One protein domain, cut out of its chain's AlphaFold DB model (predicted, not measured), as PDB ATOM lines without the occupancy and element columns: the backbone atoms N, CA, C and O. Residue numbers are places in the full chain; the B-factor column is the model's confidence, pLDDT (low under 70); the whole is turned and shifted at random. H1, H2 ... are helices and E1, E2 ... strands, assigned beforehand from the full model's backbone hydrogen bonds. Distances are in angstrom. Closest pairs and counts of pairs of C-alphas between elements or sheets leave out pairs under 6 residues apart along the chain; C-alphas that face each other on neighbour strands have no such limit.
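AT A GLANCE: This is residues 74 to 167 of the 167 residues of an uncharacterized protein of Chitinophaga lutea (UniProt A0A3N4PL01). A long, strongly twisted ribbon of three antiparallel strands has the tip of its E2-E3 hairpin, residues 94 to 99, sticking out at one end and a cluster of four short helices at the other. H3 sits on the sheet, H4 and H2 follow outward from it, and H1 packs beside H2. The printed part has 94 residues, in the order E1 E2 E3 H1 H2 H3 H4; the sheet's order is E1 - E2 - E3, and the class is mixed, helices and strands. The whole is compact, with a radius of gyration of the C-alphas of 14.1 A, yet elongated, spanning 46 by 28 by 27 A.

IN THESE COORDINATES: E1, residues 74 to 80, begins at C-alpha 74 (359.365, 440.606, 397.998) and is 18.0 A long. E2, residues 86 to 95, spans 26.3 A and bends by 53 degrees at residue 92. E3, residues 98 to 107, spans 28.5 A. H1 is residues 120 to 126, H2 residues 131 to 140 with 14.2 A, H3 residues 144 to 148, and H4 residues 158 to 164, ending at C-alpha 164 (379.947, 460.682, 391.728).

HOW THE PARTS SIT: The strands form a meander, each the antiparallel neighbour of the one before. N 77 and O 88 are 2.8 A apart between E1 and E2, and N 91 and O 102 2.8 A between E2 and E3, both within hydrogen-bond range. H3 is on the sheet at a height of 9.9 A. H3 touches H4, the closest C-alphas being Leu 147 and Val 159, 5.3 A. H4 touches H2 at a shallow tilt of 24 degrees, opposite ways; C-alphas 133 and 163 are closest, 5.9 A. H1 and H2, a helical hairpin, only just touch, with 3 pairs of C-alphas within 8 A, the closest Lys 124 and His 134, 6.0 A. H1, H2 and H4 have every O i to N i+4 pair within hydrogen-bond range; H3 has 0 of 1, and 1 of 2 O i to N i+3 pairs.

THE WHOLE: The C-alphas farthest apart, Lys 97 and Ile 167, are 47.3 A apart. The printed part has no cut. The link E3 to H1 is long, and no printed residue is under 70 in pLDDT.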
ATOM      1  N   HIS A  74     359.303 439.872 399.257       85.56
ATOM      2  CA  HIS A  74     359.365 440.606 397.998       85.56
ATOM      3  C   HIS A  74     360.763 440.580 397.384       85.56
ATOM      4  O   HIS A  74     361.769 440.672 398.091       85.56
ATOM      5  N   SER A  75     360.797 440.494 396.055       88.62
ATOM      6  CA  SER A  75     362.013 440.606 395.253       88.62
ATOM      7  C   SER A  75     362.093 441.998 394.637       88.62
ATOM      8  O   SER A  75     361.127 442.486 394.047       88.62
ATOM      9  N   TYR A  76     363.258 442.616 394.758       92.44
ATOM     10  CA  TYR A  76     363.564 443.947 394.256       92.44
ATOM     11  C   TYR A  76     364.652 443.823 393.198       92.44
ATOM     12  O   TYR A  76     365.747 443.347 393.490       92.44
ATOM     13  N   LYS A  77     364.357 444.224 391.962       94.31
ATOM     14  CA  LYS A  77     365.314 444.181 390.853       94.31
ATOM     15  C   LYS A  77     366.405 445.213 391.103       94.31
ATOM     16  O   LYS A  77     366.093 446.392 391.224       94.31
ATOM     17  N   VAL A  78     367.663 444.789 391.161       94.50
ATOM     18  CA  VAL A  78     368.815 445.692 391.286       94.50
ATOM     19  C   VAL A  78     369.026 446.394 389.950       94.50
ATOM     20  O   VAL A  78     369.301 445.754 388.939       94.50
ATOM     21  N   MET A  79     368.874 447.709 389.929       93.38
ATOM     22  CA  MET A  79     369.047 448.510 388.716       93.38
ATOM     23  C   MET A  79     370.484 448.985 388.558       93.38
ATOM     24  O   MET A  79     371.019 448.983 387.455       93.38
ATOM     25  N   ASP A  80     371.090 449.377 389.672       91.88
ATOM     26  CA  ASP A  80     372.471 449.824 389.763       91.88
ATOM     27  C   ASP A  80     372.965 449.520 391.179       91.88
ATOM     28  O   ASP A  80     372.210 449.676 392.137       91.88
ATOM     29  N   ALA A  81     374.203 449.058 391.319       91.38
ATOM     30  CA  ALA A  81     374.829 448.762 392.606       91.38
ATOM     31  C   ALA A  81     376.035 449.670 392.911       91.38
ATOM     32  O   ALA A  81     376.617 449.559 393.989       91.38
ATOM     33  N   ALA A  82     376.430 450.546 391.982       89.06
ATOM     34  CA  ALA A  82     377.579 451.427 392.125       89.06
ATOM     35  C   ALA A  82     377.312 452.526 393.162       89.06
ATOM     36  O   ALA A  82     376.266 453.189 393.149       89.06
ATOM     37  N   HIS A  83     378.288 452.732 394.051       90.56
ATOM     38  CA  HIS A  83     378.242 453.588 395.247       90.56
ATOM     39  C   HIS A  83     377.195 453.166 396.289       90.56
ATOM     40  O   HIS A  83     377.537 452.816 397.412       90.56
ATOM     41  N   PHE A  84     375.926 453.156 395.896       93.12
ATOM     42  CA  PHE A  84     374.788 452.720 396.692       93.12
ATOM     43  C   PHE A  84     373.837 451.913 395.793       93.12
ATOM     44  O   PHE A  84     373.758 452.169 394.600       93.12
ATOM     45  N   PRO A  85     373.108 450.910 396.262       93.75
ATOM     46  CA  PRO A  85     372.205 450.183 395.375       93.75
ATOM     47  C   PRO A  85     370.878 450.921 395.129       93.75
ATOM     48  O   PRO A  85     370.262 451.438 396.061       93.75
ATOM     49  N   ILE A  86     370.425 450.923 393.874       95.62
ATOM     50  CA  ILE A  86     369.082 451.324 393.434       95.62
ATOM     51  C   ILE A  86     368.317 450.078 393.009       95.62
ATOM     52  O   ILE A  86     368.848 449.197 392.328       95.62
ATOM     53  N   TYR A  87     367.042 450.033 393.372       95.75
ATOM     54  CA  TYR A  87     366.154 448.930 393.081       95.75
ATOM     55  C   TYR A  87     364.843 449.392 392.447       95.75
ATOM     56  O   TYR A  87     364.364 450.492 392.711       95.75
ATOM     57  N   SER A  88     364.216 448.505 391.678       95.00
ATOM     58  CA  SER A  88     362.829 448.648 391.233       95.00
ATOM     59  C   SER A  88     361.982 447.454 391.638       95.00
ATOM     60  O   SER A  88     362.461 446.326 391.787       95.00
ATOM     61  N   ARG A  89     360.687 447.707 391.793       93.06
ATOM     62  CA  ARG A  89     359.677 446.678 392.000       93.06
ATOM     63  C   ARG A  89     358.372 447.108 391.344       93.06
ATOM     64  O   ARG A  89     357.938 448.239 391.519       93.06
ATOM     65  N   VAL A  90     357.727 446.180 390.644       90.31
ATOM     66  CA  VAL A  90     356.352 446.369 390.171       90.31
ATOM     67  C   VAL A  90     355.403 446.113 391.338       90.31
ATOM     68  O   VAL A  90     355.474 445.069 391.995       90.31
ATOM     69  N   VAL A  91     354.545 447.084 391.621       88.38
ATOM     70  CA  VAL A  91     353.541 447.036 392.679       88.38
ATOM     71  C   VAL A  91     352.169 447.136 392.032       88.38
ATOM     72  O   VAL A  91     351.897 448.052 391.260       88.38
ATOM     73  N   GLU A  92     351.303 446.175 392.339       86.06
ATOM     74  CA  GLU A  92     349.899 446.238 391.950       86.06
ATOM     75  C   GLU A  92     349.149 447.124 392.942       86.06
ATOM     76  O   GLU A  92     349.162 446.870 394.148       86.06
ATOM     77  N   THR A  93     348.488 448.159 392.437       79.75
ATOM     78  CA  THR A  93     347.624 449.034 393.225       79.75
ATOM     79  C   THR A  93     346.230 449.102 392.608       79.75
ATOM     80  O   THR A  93     346.041 448.892 391.406       79.75
ATOM     81  N   SER A  94     345.215 449.351 393.433       77.00
ATOM     82  CA  SER A  94     343.846 449.558 392.963       77.00
ATOM     83  C   SER A  94     343.601 451.048 392.764       77.00
ATOM     84  O   SER A  94     343.595 451.807 393.735       77.00
ATOM     85  N   LYS A  95     343.348 451.472 391.525       73.25
ATOM     86  CA  LYS A  95     342.940 452.849 391.222       73.25
ATOM     87  C   LYS A  95     341.533 452.819 390.631       73.25
ATOM     88  O   LYS A  95     341.328 452.443 389.478       73.25
ATOM     89  N   GLY A  96     340.541 453.163 391.453       78.06
ATOM     90  CA  GLY A  96     339.126 453.046 391.091       78.06
ATOM     91  C   GLY A  96     338.681 451.584 390.952       78.06
ATOM     92  O   GLY A  96     338.891 450.786 391.860       78.06
ATOM     93  N   LYS A  97     338.061 451.228 389.816       72.25
ATOM     94  CA  LYS A  97     337.555 449.867 389.533       72.25
ATOM     95  C   LYS A  97     338.591 448.923 388.895       72.25
ATOM     96  O   LYS A  97     338.247 447.790 388.574       72.25
ATOM     97  N   GLY A  98     339.829 449.375 388.679       74.56
ATOM     98  CA  GLY A  98     340.873 448.609 387.995       74.56
ATOM     99  C   GLY A  98     342.080 448.304 388.882       74.56
ATOM    100  O   GLY A  98     342.446 449.097 389.754       74.56
ATOM    101  N   ARG A  99     342.720 447.159 388.621       79.69
ATOM    102  CA  ARG A  99     344.087 446.876 389.074       79.69
ATOM    103  C   ARG A  99     345.058 447.503 388.083       79.69
ATOM    104  O   ARG A  99     344.963 447.227 386.890       79.69
ATOM    105  N   ILE A 100     345.966 448.333 388.577       85.31
ATOM    106  CA  ILE A 100     347.065 448.893 387.793       85.31
ATOM    107  C   ILE A 100     348.390 448.418 388.385       85.31
ATOM    108  O   ILE A 100     348.509 448.244 389.597       85.31
ATOM    109  N   SER A 101     349.378 448.214 387.524       87.69
ATOM    110  CA  SER A 101     350.734 447.850 387.926       87.69
ATOM    111  C   SER A 101     351.638 449.055 387.726       87.69
ATOM    112  O   SER A 101     351.778 449.541 386.605       87.69
ATOM    113  N   GLU A 102     352.250 449.536 388.803       89.62
ATOM    114  CA  GLU A 102     353.160 450.681 388.783       89.62
ATOM    115  C   GLU A 102     354.563 450.247 389.217       89.62
ATOM    116  O   GLU A 102     354.732 449.487 390.174       89.62
ATOM    117  N   THR A 103     355.593 450.724 388.517       92.62
ATOM    118  CA  THR A 103     356.985 450.497 388.920       92.62
ATOM    119  C   THR A 103     357.370 451.523 389.974       92.62
ATOM    120  O   THR A 103     357.400 452.720 389.706       92.62
ATOM    121  N   GLN A 104     357.694 451.044 391.170       94.06
ATOM    122  CA  GLN A 104     358.225 451.852 392.258       94.06
ATOM    123  C   GLN A 104     359.730 451.646 392.390       94.06
ATOM    124  O   GLN A 104     360.252 450.557 392.120       94.06
ATOM    125  N   TYR A 105     360.414 452.694 392.840       95.44
ATOM    126  CA  TYR A 105     361.864 452.735 392.937       95.44
ATOM    127  C   TYR A 105     362.313 452.961 394.372       95.44
ATOM    128  O   TYR A 105     361.706 453.710 395.138       95.44
ATOM    129  N   PHE A 106     363.397 452.287 394.726       96.31
ATOM    130  CA  PHE A 106     363.928 452.231 396.076       96.31
ATOM    131  C   PHE A 106     365.449 452.312 396.030       96.31
ATOM    132  O   PHE A 106     366.065 452.056 394.997       96.31
ATOM    133  N   PHE A 107     366.069 452.613 397.159       96.44
ATOM    134  CA  PHE A 107     367.512 452.545 397.319       96.44
ATOM    135  C   PHE A 107     367.869 452.104 398.735       96.44
ATOM    136  O   PHE A 107     367.025 452.064 399.630       96.44
ATOM    137  N   SER A 108     369.138 451.781 398.928       95.25
ATOM    138  CA  SER A 108     369.738 451.636 400.250       95.25
ATOM    139  C   SER A 108     371.053 452.397 400.258       95.25
ATOM    140  O   SER A 108     371.741 452.392 399.244       95.25
ATOM    141  N   ALA A 109     371.413 453.052 401.364       93.50
ATOM    142  CA  ALA A 109     372.662 453.821 401.468       93.50
ATOM    143  C   ALA A 109     373.909 452.939 401.258       93.50
ATOM    144  O   ALA A 109     374.892 453.347 400.652       93.50
ATOM    145  N   ALA A 110     373.818 451.688 401.703       91.38
ATOM    146  CA  ALA A 110     374.759 450.603 401.458       91.38
ATOM    147  C   ALA A 110     373.996 449.291 401.186       91.38
ATOM    148  O   ALA A 110     372.851 449.158 401.635       91.38
ATOM    149  N   PRO A 111     374.603 448.284 400.528       85.69
ATOM    150  CA  PRO A 111     373.977 446.986 400.256       85.69
ATOM    151  C   PRO A 111     373.221 446.360 401.435       85.69
ATOM    152  O   PRO A 111     372.088 445.934 401.268       85.69
ATOM    153  N   GLY A 112     373.785 446.375 402.645       85.50
ATOM    154  CA  GLY A 112     373.145 445.803 403.840       85.50
ATOM    155  C   GLY A 112     372.192 446.732 404.599       85.50
ATOM    156  O   GLY A 112     371.575 446.293 405.564       85.50
ATOM    157  N   SER A 113     372.079 447.999 404.202       90.88
ATOM    158  CA  SER A 113     371.266 448.989 404.924       90.88
ATOM    159  C   SER A 113     369.775 448.893 404.582       90.88
ATOM    160  O   SER A 113     369.369 448.150 403.683       90.88
ATOM    161  N   GLU A 114     368.956 449.639 405.320       92.25
ATOM    162  CA  GLU A 114     367.506 449.696 405.135       92.25
ATOM    163  C   GLU A 114     367.120 450.063 403.691       92.25
ATOM    164  O   GLU A 114     367.794 450.846 403.015       92.25
ATOM    165  N   LEU A 115     366.030 449.472 403.202       94.31
ATOM    166  CA  LEU A 115     365.440 449.833 401.918       94.31
ATOM    167  C   LEU A 115     364.503 451.026 402.095       94.31
ATOM    168  O   LEU A 115     363.525 450.940 402.833       94.31
ATOM    169  N   GLN A 116     364.769 452.107 401.372       95.94
ATOM    170  CA  GLN A 116     363.990 453.340 401.431       95.94
ATOM    171  C   GLN A 116     363.442 453.700 400.044       95.94
ATOM    172  O   GLN A 116     364.090 453.402 399.036       95.94
ATOM    173  N   PRO A 117     362.258 454.334 399.948       96.00
ATOM    174  CA  PRO A 117     361.766 454.882 398.687       96.00
ATOM    175  C   PRO A 117     362.768 455.870 398.086       96.00
ATOM    176  O   PRO A 117     363.321 456.700 398.812       96.00
ATOM    177  N   LEU A 118     362.992 455.796 396.774       96.06
ATOM    178  CA  LEU A 118     363.903 456.695 396.070       96.06
ATOM    179  C   LEU A 118     363.250 458.070 395.894       96.06
ATOM    180  O   LEU A 118     362.563 458.323 394.910       96.06
ATOM    181  N   THR A 119     363.461 458.935 396.880       96.62
ATOM    182  CA  THR A 119     362.993 460.325 396.896       96.62
ATOM    183  C   THR A 119     364.142 461.256 397.254       96.62
ATOM    184  O   THR A 119     365.095 460.847 397.926       96.62
ATOM    185  N   ILE A 120     364.049 462.521 396.843       95.56
ATOM    186  CA  ILE A 120     365.069 463.539 397.123       95.56
ATOM    187  C   ILE A 120     365.258 463.671 398.639       95.56
ATOM    188  O   ILE A 120     366.383 463.677 399.135       95.56
ATOM    189  N   ALA A 121     364.153 463.699 399.391       95.88
ATOM    190  CA  ALA A 121     364.178 463.800 400.847       95.88
ATOM    191  C   ALA A 121     364.885 462.604 401.512       95.88
ATOM    192  O   ALA A 121     365.711 462.797 402.406       95.88
ATOM    193  N   ASN A 122     364.607 461.373 401.065       96.81
ATOM    194  CA  ASN A 122     365.258 460.190 401.628       96.81
ATOM    195  C   ASN A 122     366.744 460.132 401.266       96.81
ATOM    196  O   ASN A 122     367.542 459.750 402.115       96.81
ATOM    197  N   LEU A 123     367.126 460.543 400.052       95.56
ATOM    198  CA  LEU A 123     368.533 460.624 399.650       95.56
ATOM    199  C   LEU A 123     369.312 461.592 400.543       95.56
ATOM    200  O   LEU A 123     370.362 461.218 401.053       95.56
ATOM    201  N   LYS A 124     368.774 462.787 400.812       95.56
ATOM    202  CA  LYS A 124     369.415 463.738 401.736       95.56
ATOM    203  C   LYS A 124     369.556 463.172 403.147       95.56
ATOM    204  O   LYS A 124     370.598 463.275 403.780       95.56
ATOM    205  N   ARG A 125     368.507 462.508 403.637       95.44
ATOM    206  CA  ARG A 125     368.527 461.874 404.960       95.44
ATOM    207  C   ARG A 125     369.531 460.718 405.048       95.44
ATOM    208  O   ARG A 125     370.071 460.473 406.119       95.44
ATOM    209  N   ALA A 126     369.750 459.996 403.952       94.81
ATOM    210  CA  ALA A 126     370.679 458.871 403.891       94.81
ATOM    211  C   ALA A 126     372.151 459.299 403.776       94.81
ATOM    212  O   ALA A 126     373.026 458.516 404.142       94.81
ATOM    213  N   PHE A 127     372.423 460.514 403.291       94.75
ATOM    214  CA  PHE A 127     373.771 461.057 403.107       94.75
ATOM    215  C   PHE A 127     373.935 462.428 403.792       94.75
ATOM    216  O   PHE A 127     374.323 463.384 403.124       94.75
ATOM    217  N   PRO A 128     373.666 462.539 405.110       94.69
ATOM    218  CA  PRO A 128     373.545 463.825 405.801       94.69
ATOM    219  C   PRO A 128     374.807 464.691 405.721       94.69
ATOM    220  O   PRO A 128     374.693 465.910 405.673       94.69
ATOM    221  N   ASP A 129     375.984 464.064 405.658       93.75
ATOM    222  CA  ASP A 129     377.282 464.747 405.645       93.75
ATOM    223  C   ASP A 129     377.741 465.163 404.232       93.75
ATOM    224  O   ASP A 129     378.844 465.683 404.066       93.75
ATOM    225  N   ASN A 130     376.935 464.922 403.188       93.94
ATOM    226  CA  ASN A 130     377.286 465.258 401.806       93.94
ATOM    227  C   ASN A 130     376.529 466.501 401.308       93.94
ATOM    228  O   ASN A 130     375.625 466.423 400.469       93.94
ATOM    229  N   ASP A 131     376.951 467.671 401.791       94.75
ATOM    230  CA  ASP A 131     376.361 468.966 401.422       94.75
ATOM    231  C   ASP A 131     376.377 469.218 399.910       94.75
ATOM    232  O   ASP A 131     375.415 469.741 399.340       94.75
ATOM    233  N   ARG A 132     377.452 468.807 399.227       95.38
ATOM    234  CA  ARG A 132     377.572 468.963 397.774       95.38
ATOM    235  C   ARG A 132     376.528 468.128 397.038       95.38
ATOM    236  O   ARG A 132     375.911 468.616 396.092       95.38
ATOM    237  N   PHE A 133     376.292 466.897 397.479       95.94
ATOM    238  CA  PHE A 133     375.239 466.053 396.923       95.94
ATOM    239  C   PHE A 133     373.855 466.656 397.175       95.94
ATOM    240  O   PHE A 133     373.028 466.667 396.266       95.94
ATOM    241  N   HIS A 134     373.615 467.233 398.356       95.69
ATOM    242  CA  HIS A 134     372.355 467.918 398.660       95.69
ATOM    243  C   HIS A 134     372.095 469.100 397.726       95.69
ATOM    244  O   HIS A 134     370.998 469.211 397.176       95.69
ATOM    245  N   GLN A 135     373.106 469.940 397.497       95.31
ATOM    246  CA  GLN A 135     373.009 471.070 396.573       95.31
ATOM    247  C   GLN A 135     372.735 470.600 395.142       95.31
ATOM    248  O   GLN A 135     371.858 471.136 394.470       95.31
ATOM    249  N   LEU A 136     373.446 469.570 394.673       95.31
ATOM    250  CA  LEU A 136     373.221 469.018 393.338       95.31
ATOM    251  C   LEU A 136     371.824 468.409 393.197       95.31
ATOM    252  O   LEU A 136     371.208 468.583 392.148       95.31
ATOM    253  N   LEU A 137     371.306 467.749 394.237       95.00
ATOM    254  CA  LEU A 137     369.933 467.249 394.245       95.00
ATOM    255  C   LEU A 137     368.922 468.387 394.045       95.00
ATOM    256  O   LEU A 137     368.060 468.275 393.180       95.00
ATOM    257  N   ASP A 138     369.072 469.493 394.778       94.06
ATOM    258  CA  ASP A 138     368.162 470.646 394.696       94.06
ATOM    259  C   ASP A 138     368.247 471.408 393.369       94.06
ATOM    260  O   ASP A 138     367.256 471.966 392.893       94.06
ATOM    261  N   LEU A 139     369.436 471.445 392.764       93.94
ATOM    262  CA  LEU A 139     369.665 472.130 391.493       93.94
ATOM    263  C   LEU A 139     369.197 471.300 390.291       93.94
ATOM    264  O   LEU A 139     368.713 471.866 389.311       93.94
ATOM    265  N   GLN A 140     369.376 469.977 390.339       92.88
ATOM    266  CA  GLN A 140     369.228 469.093 389.176       92.88
ATOM    267  C   GLN A 140     367.897 468.347 389.109       92.88
ATOM    268  O   GLN A 140     367.580 467.828 388.031       92.88
ATOM    269  N   PHE A 141     367.158 468.264 390.218       94.38
ATOM    270  CA  PHE A 141     365.904 467.521 390.302       94.38
ATOM    271  C   PHE A 141     364.789 468.396 390.868       94.38
ATOM    272  O   PHE A 141     364.926 469.009 391.925       94.38
ATOM    273  N   ARG A 142     363.656 468.439 390.164       92.12
ATOM    274  CA  ARG A 142     362.430 469.100 390.642       92.12
ATOM    275  C   ARG A 142     361.449 468.110 391.253       92.12
ATOM    276  O   ARG A 142     360.692 468.473 392.151       92.12
ATOM    277  N   HIS A 143     361.478 466.868 390.778       92.62
ATOM    278  CA  HIS A 143     360.547 465.821 391.177       92.62
ATOM    279  C   HIS A 143     361.270 464.490 391.395       92.62
ATOM    280  O   HIS A 143     362.207 464.156 390.676       92.62
ATOM    281  N   ASP A 144     360.780 463.679 392.336       91.88
ATOM    282  CA  ASP A 144     361.366 462.368 392.654       91.88
ATOM    283  C   ASP A 144     361.417 461.422 391.439       91.88
ATOM    284  O   ASP A 144     362.323 460.600 391.313       91.88
ATOM    285  N   GLN A 145     360.475 461.567 390.501       89.81
ATOM    286  CA  GLN A 145     360.408 460.775 389.265       89.81
ATOM    287  C   GLN A 145     361.628 460.968 388.355       89.81
ATOM    288  O   GLN A 145     361.945 460.094 387.550       89.81
ATOM    289  N   GLU A 146     362.325 462.094 388.474       91.25
ATOM    290  CA  GLU A 146     363.509 462.400 387.674       91.25
ATOM    291  C   GLU A 146     364.753 461.651 388.186       91.25
ATOM    292  O   GLU A 146     365.705 461.450 387.435       91.25
ATOM    293  N   LEU A 147     364.751 461.168 389.439       92.06
ATOM    294  CA  LEU A 147     365.893 460.464 390.049       92.06
ATOM    295  C   LEU A 147     366.267 459.173 389.313       92.06
ATOM    296  O   LEU A 147     367.412 458.726 389.377       92.06
ATOM    297  N   VAL A 148     365.305 458.576 388.610       90.94
ATOM    298  CA  VAL A 148     365.467 457.319 387.867       90.94
ATOM    299  C   VAL A 148     365.732 457.535 386.385       90.94
ATOM    300  O   VAL A 148     365.782 456.564 385.631       90.94
ATOM    301  N   TRP A 149     365.908 458.785 385.950       92.50
ATOM    302  CA  TRP A 149     366.297 459.063 384.576       92.50
ATOM    303  C   TRP A 149     367.659 458.450 384.292       92.50
ATOM    304  O   TRP A 149     368.651 458.725 384.972       92.50
ATOM    305  N   TYR A 150     367.670 457.586 383.291       90.81
ATOM    306  CA  TYR A 150     368.856 456.910 382.819       90.81
ATOM    307  C   TYR A 150     369.411 457.676 381.627       90.81
ATOM    308  O   TYR A 150     368.682 457.964 380.679       90.81
ATOM    309  N   ASP A 151     370.688 458.029 381.690       88.88
ATOM    310  CA  ASP A 151     371.382 458.615 380.557       88.88
ATOM    311  C   ASP A 151     371.900 457.486 379.661       88.88
ATOM    312  O   ASP A 151     372.815 456.738 380.015       88.88
ATOM    313  N   ASP A 152     371.299 457.357 378.479       88.31
ATOM    314  CA  ASP A 152     371.668 456.343 377.500       88.31
ATOM    315  C   ASP A 152     373.054 456.552 376.887       88.31
ATOM    316  O   ASP A 152     373.630 455.582 376.388       88.31
ATOM    317  N   PHE A 153     373.602 457.766 376.906       88.44
ATOM    318  CA  PHE A 153     374.940 458.037 376.388       88.44
ATOM    319  C   PHE A 153     376.008 457.611 377.396       88.44
ATOM    320  O   PHE A 153     376.913 456.849 377.056       88.44
ATOM    321  N   SER A 154     375.872 458.045 378.652       85.00
ATOM    322  CA  SER A 154     376.831 457.730 379.719       85.00
ATOM    323  C   SER A 154     376.559 456.398 380.436       85.00
ATOM    324  O   SER A 154     377.382 455.954 381.235       85.00
ATOM    325  N   LYS A 155     375.443 455.727 380.115       88.31
ATOM    326  CA  LYS A 155     375.013 454.431 380.670       88.31
ATOM    327  C   LYS A 155     374.927 454.428 382.200       88.31
ATOM    328  O   LYS A 155     375.285 453.449 382.854       88.31
ATOM    329  N   VAL A 156     374.443 455.529 382.770       90.69
ATOM    330  CA  VAL A 156     374.335 455.718 384.220       90.69
ATOM    331  C   VAL A 156     373.070 456.500 384.571       90.69
ATOM    332  O   VAL A 156     372.582 457.325 383.799       90.69
ATOM    333  N   TYR A 157     372.514 456.256 385.756       92.44
ATOM    334  CA  TYR A 157     371.396 457.058 386.256       92.44
ATOM    335  C   TYR A 157     371.852 458.480 386.598       92.44
ATOM    336  O   TYR A 157     372.926 458.683 387.165       92.44
ATOM    337  N   LYS A 158     371.011 459.485 386.338       90.94
ATOM    338  CA  LYS A 158     371.337 460.893 386.619       90.94
ATOM    339  C   LYS A 158     371.690 461.113 388.094       90.94
ATOM    340  O   LYS A 158     372.674 461.785 388.397       90.94
ATOM    341  N   VAL A 159     370.949 460.480 389.011       93.75
ATOM    342  CA  VAL A 159     371.225 460.548 390.460       93.75
ATOM    343  C   VAL A 159     372.592 459.962 390.827       93.75
ATOM    344  O   VAL A 159     373.238 460.414 391.767       93.75
ATOM    345  N   LYS A 160     373.068 458.973 390.067       93.50
ATOM    346  CA  LYS A 160     374.390 458.371 390.255       93.50
ATOM    347  C   LYS A 160     375.490 459.279 389.751       93.50
ATOM    348  O   LYS A 160     376.445 459.509 390.480       93.50
ATOM    349  N   SER A 161     375.305 459.854 388.567       92.19
ATOM    350  CA  SER A 161     376.243 460.822 388.002       92.19
ATOM    351  C   SER A 161     376.484 461.999 388.952       92.19
ATOM    352  O   SER A 161     377.633 462.325 389.244       92.19
ATOM    353  N   ILE A 162     375.424 462.594 389.516       92.81
ATOM    354  CA  ILE A 162     375.596 463.714 390.454       92.81
ATOM    355  C   ILE A 162     376.205 463.286 391.797       92.81
ATOM    356  O   ILE A 162     376.922 464.072 392.407       92.81
ATOM    357  N   TYR A 163     375.966 462.049 392.246       93.44
ATOM    358  CA  TYR A 163     376.605 461.518 393.450       93.44
ATOM    359  C   TYR A 163     378.112 461.354 393.236       93.44
ATOM    360  O   TYR A 163     378.898 461.785 394.071       93.44
ATOM    361  N   THR A 164     378.528 460.806 392.089       92.56
ATOM    362  CA  THR A 164     379.947 460.682 391.728       92.56
ATOM    363  C   THR A 164     380.638 462.046 391.623       92.56
ATOM    364  O   THR A 164     381.805 462.159 391.962       92.56
ATOM    365  N   GLN A 165     379.930 463.101 391.202       90.25
ATOM    366  CA  GLN A 165     380.466 464.472 391.177       90.25
ATOM    367  C   GLN A 165     380.588 465.120 392.564       90.25
ATOM    368  O   GLN A 165     381.193 466.190 392.683       90.25
ATOM    369  N   ALA A 166     379.953 464.541 393.582       91.38
ATOM    370  CA  ALA A 166     379.913 465.077 394.935       91.38
ATOM    371  C   ALA A 166     380.950 464.455 395.882       91.38
ATOM    372  O   ALA A 166     381.122 464.983 396.980       91.38
ATOM    373  N   ILE A 167     381.598 463.357 395.480       86.56
ATOM    374  CA  ILE A 167     382.602 462.621 396.266       86.56
ATOM    375  C   ILE A 167     384.031 462.889 395.794       86.56
ATOM    376  O   ILE A 167     384.210 463.295 394.624       86.56
TER     377      ILE A 167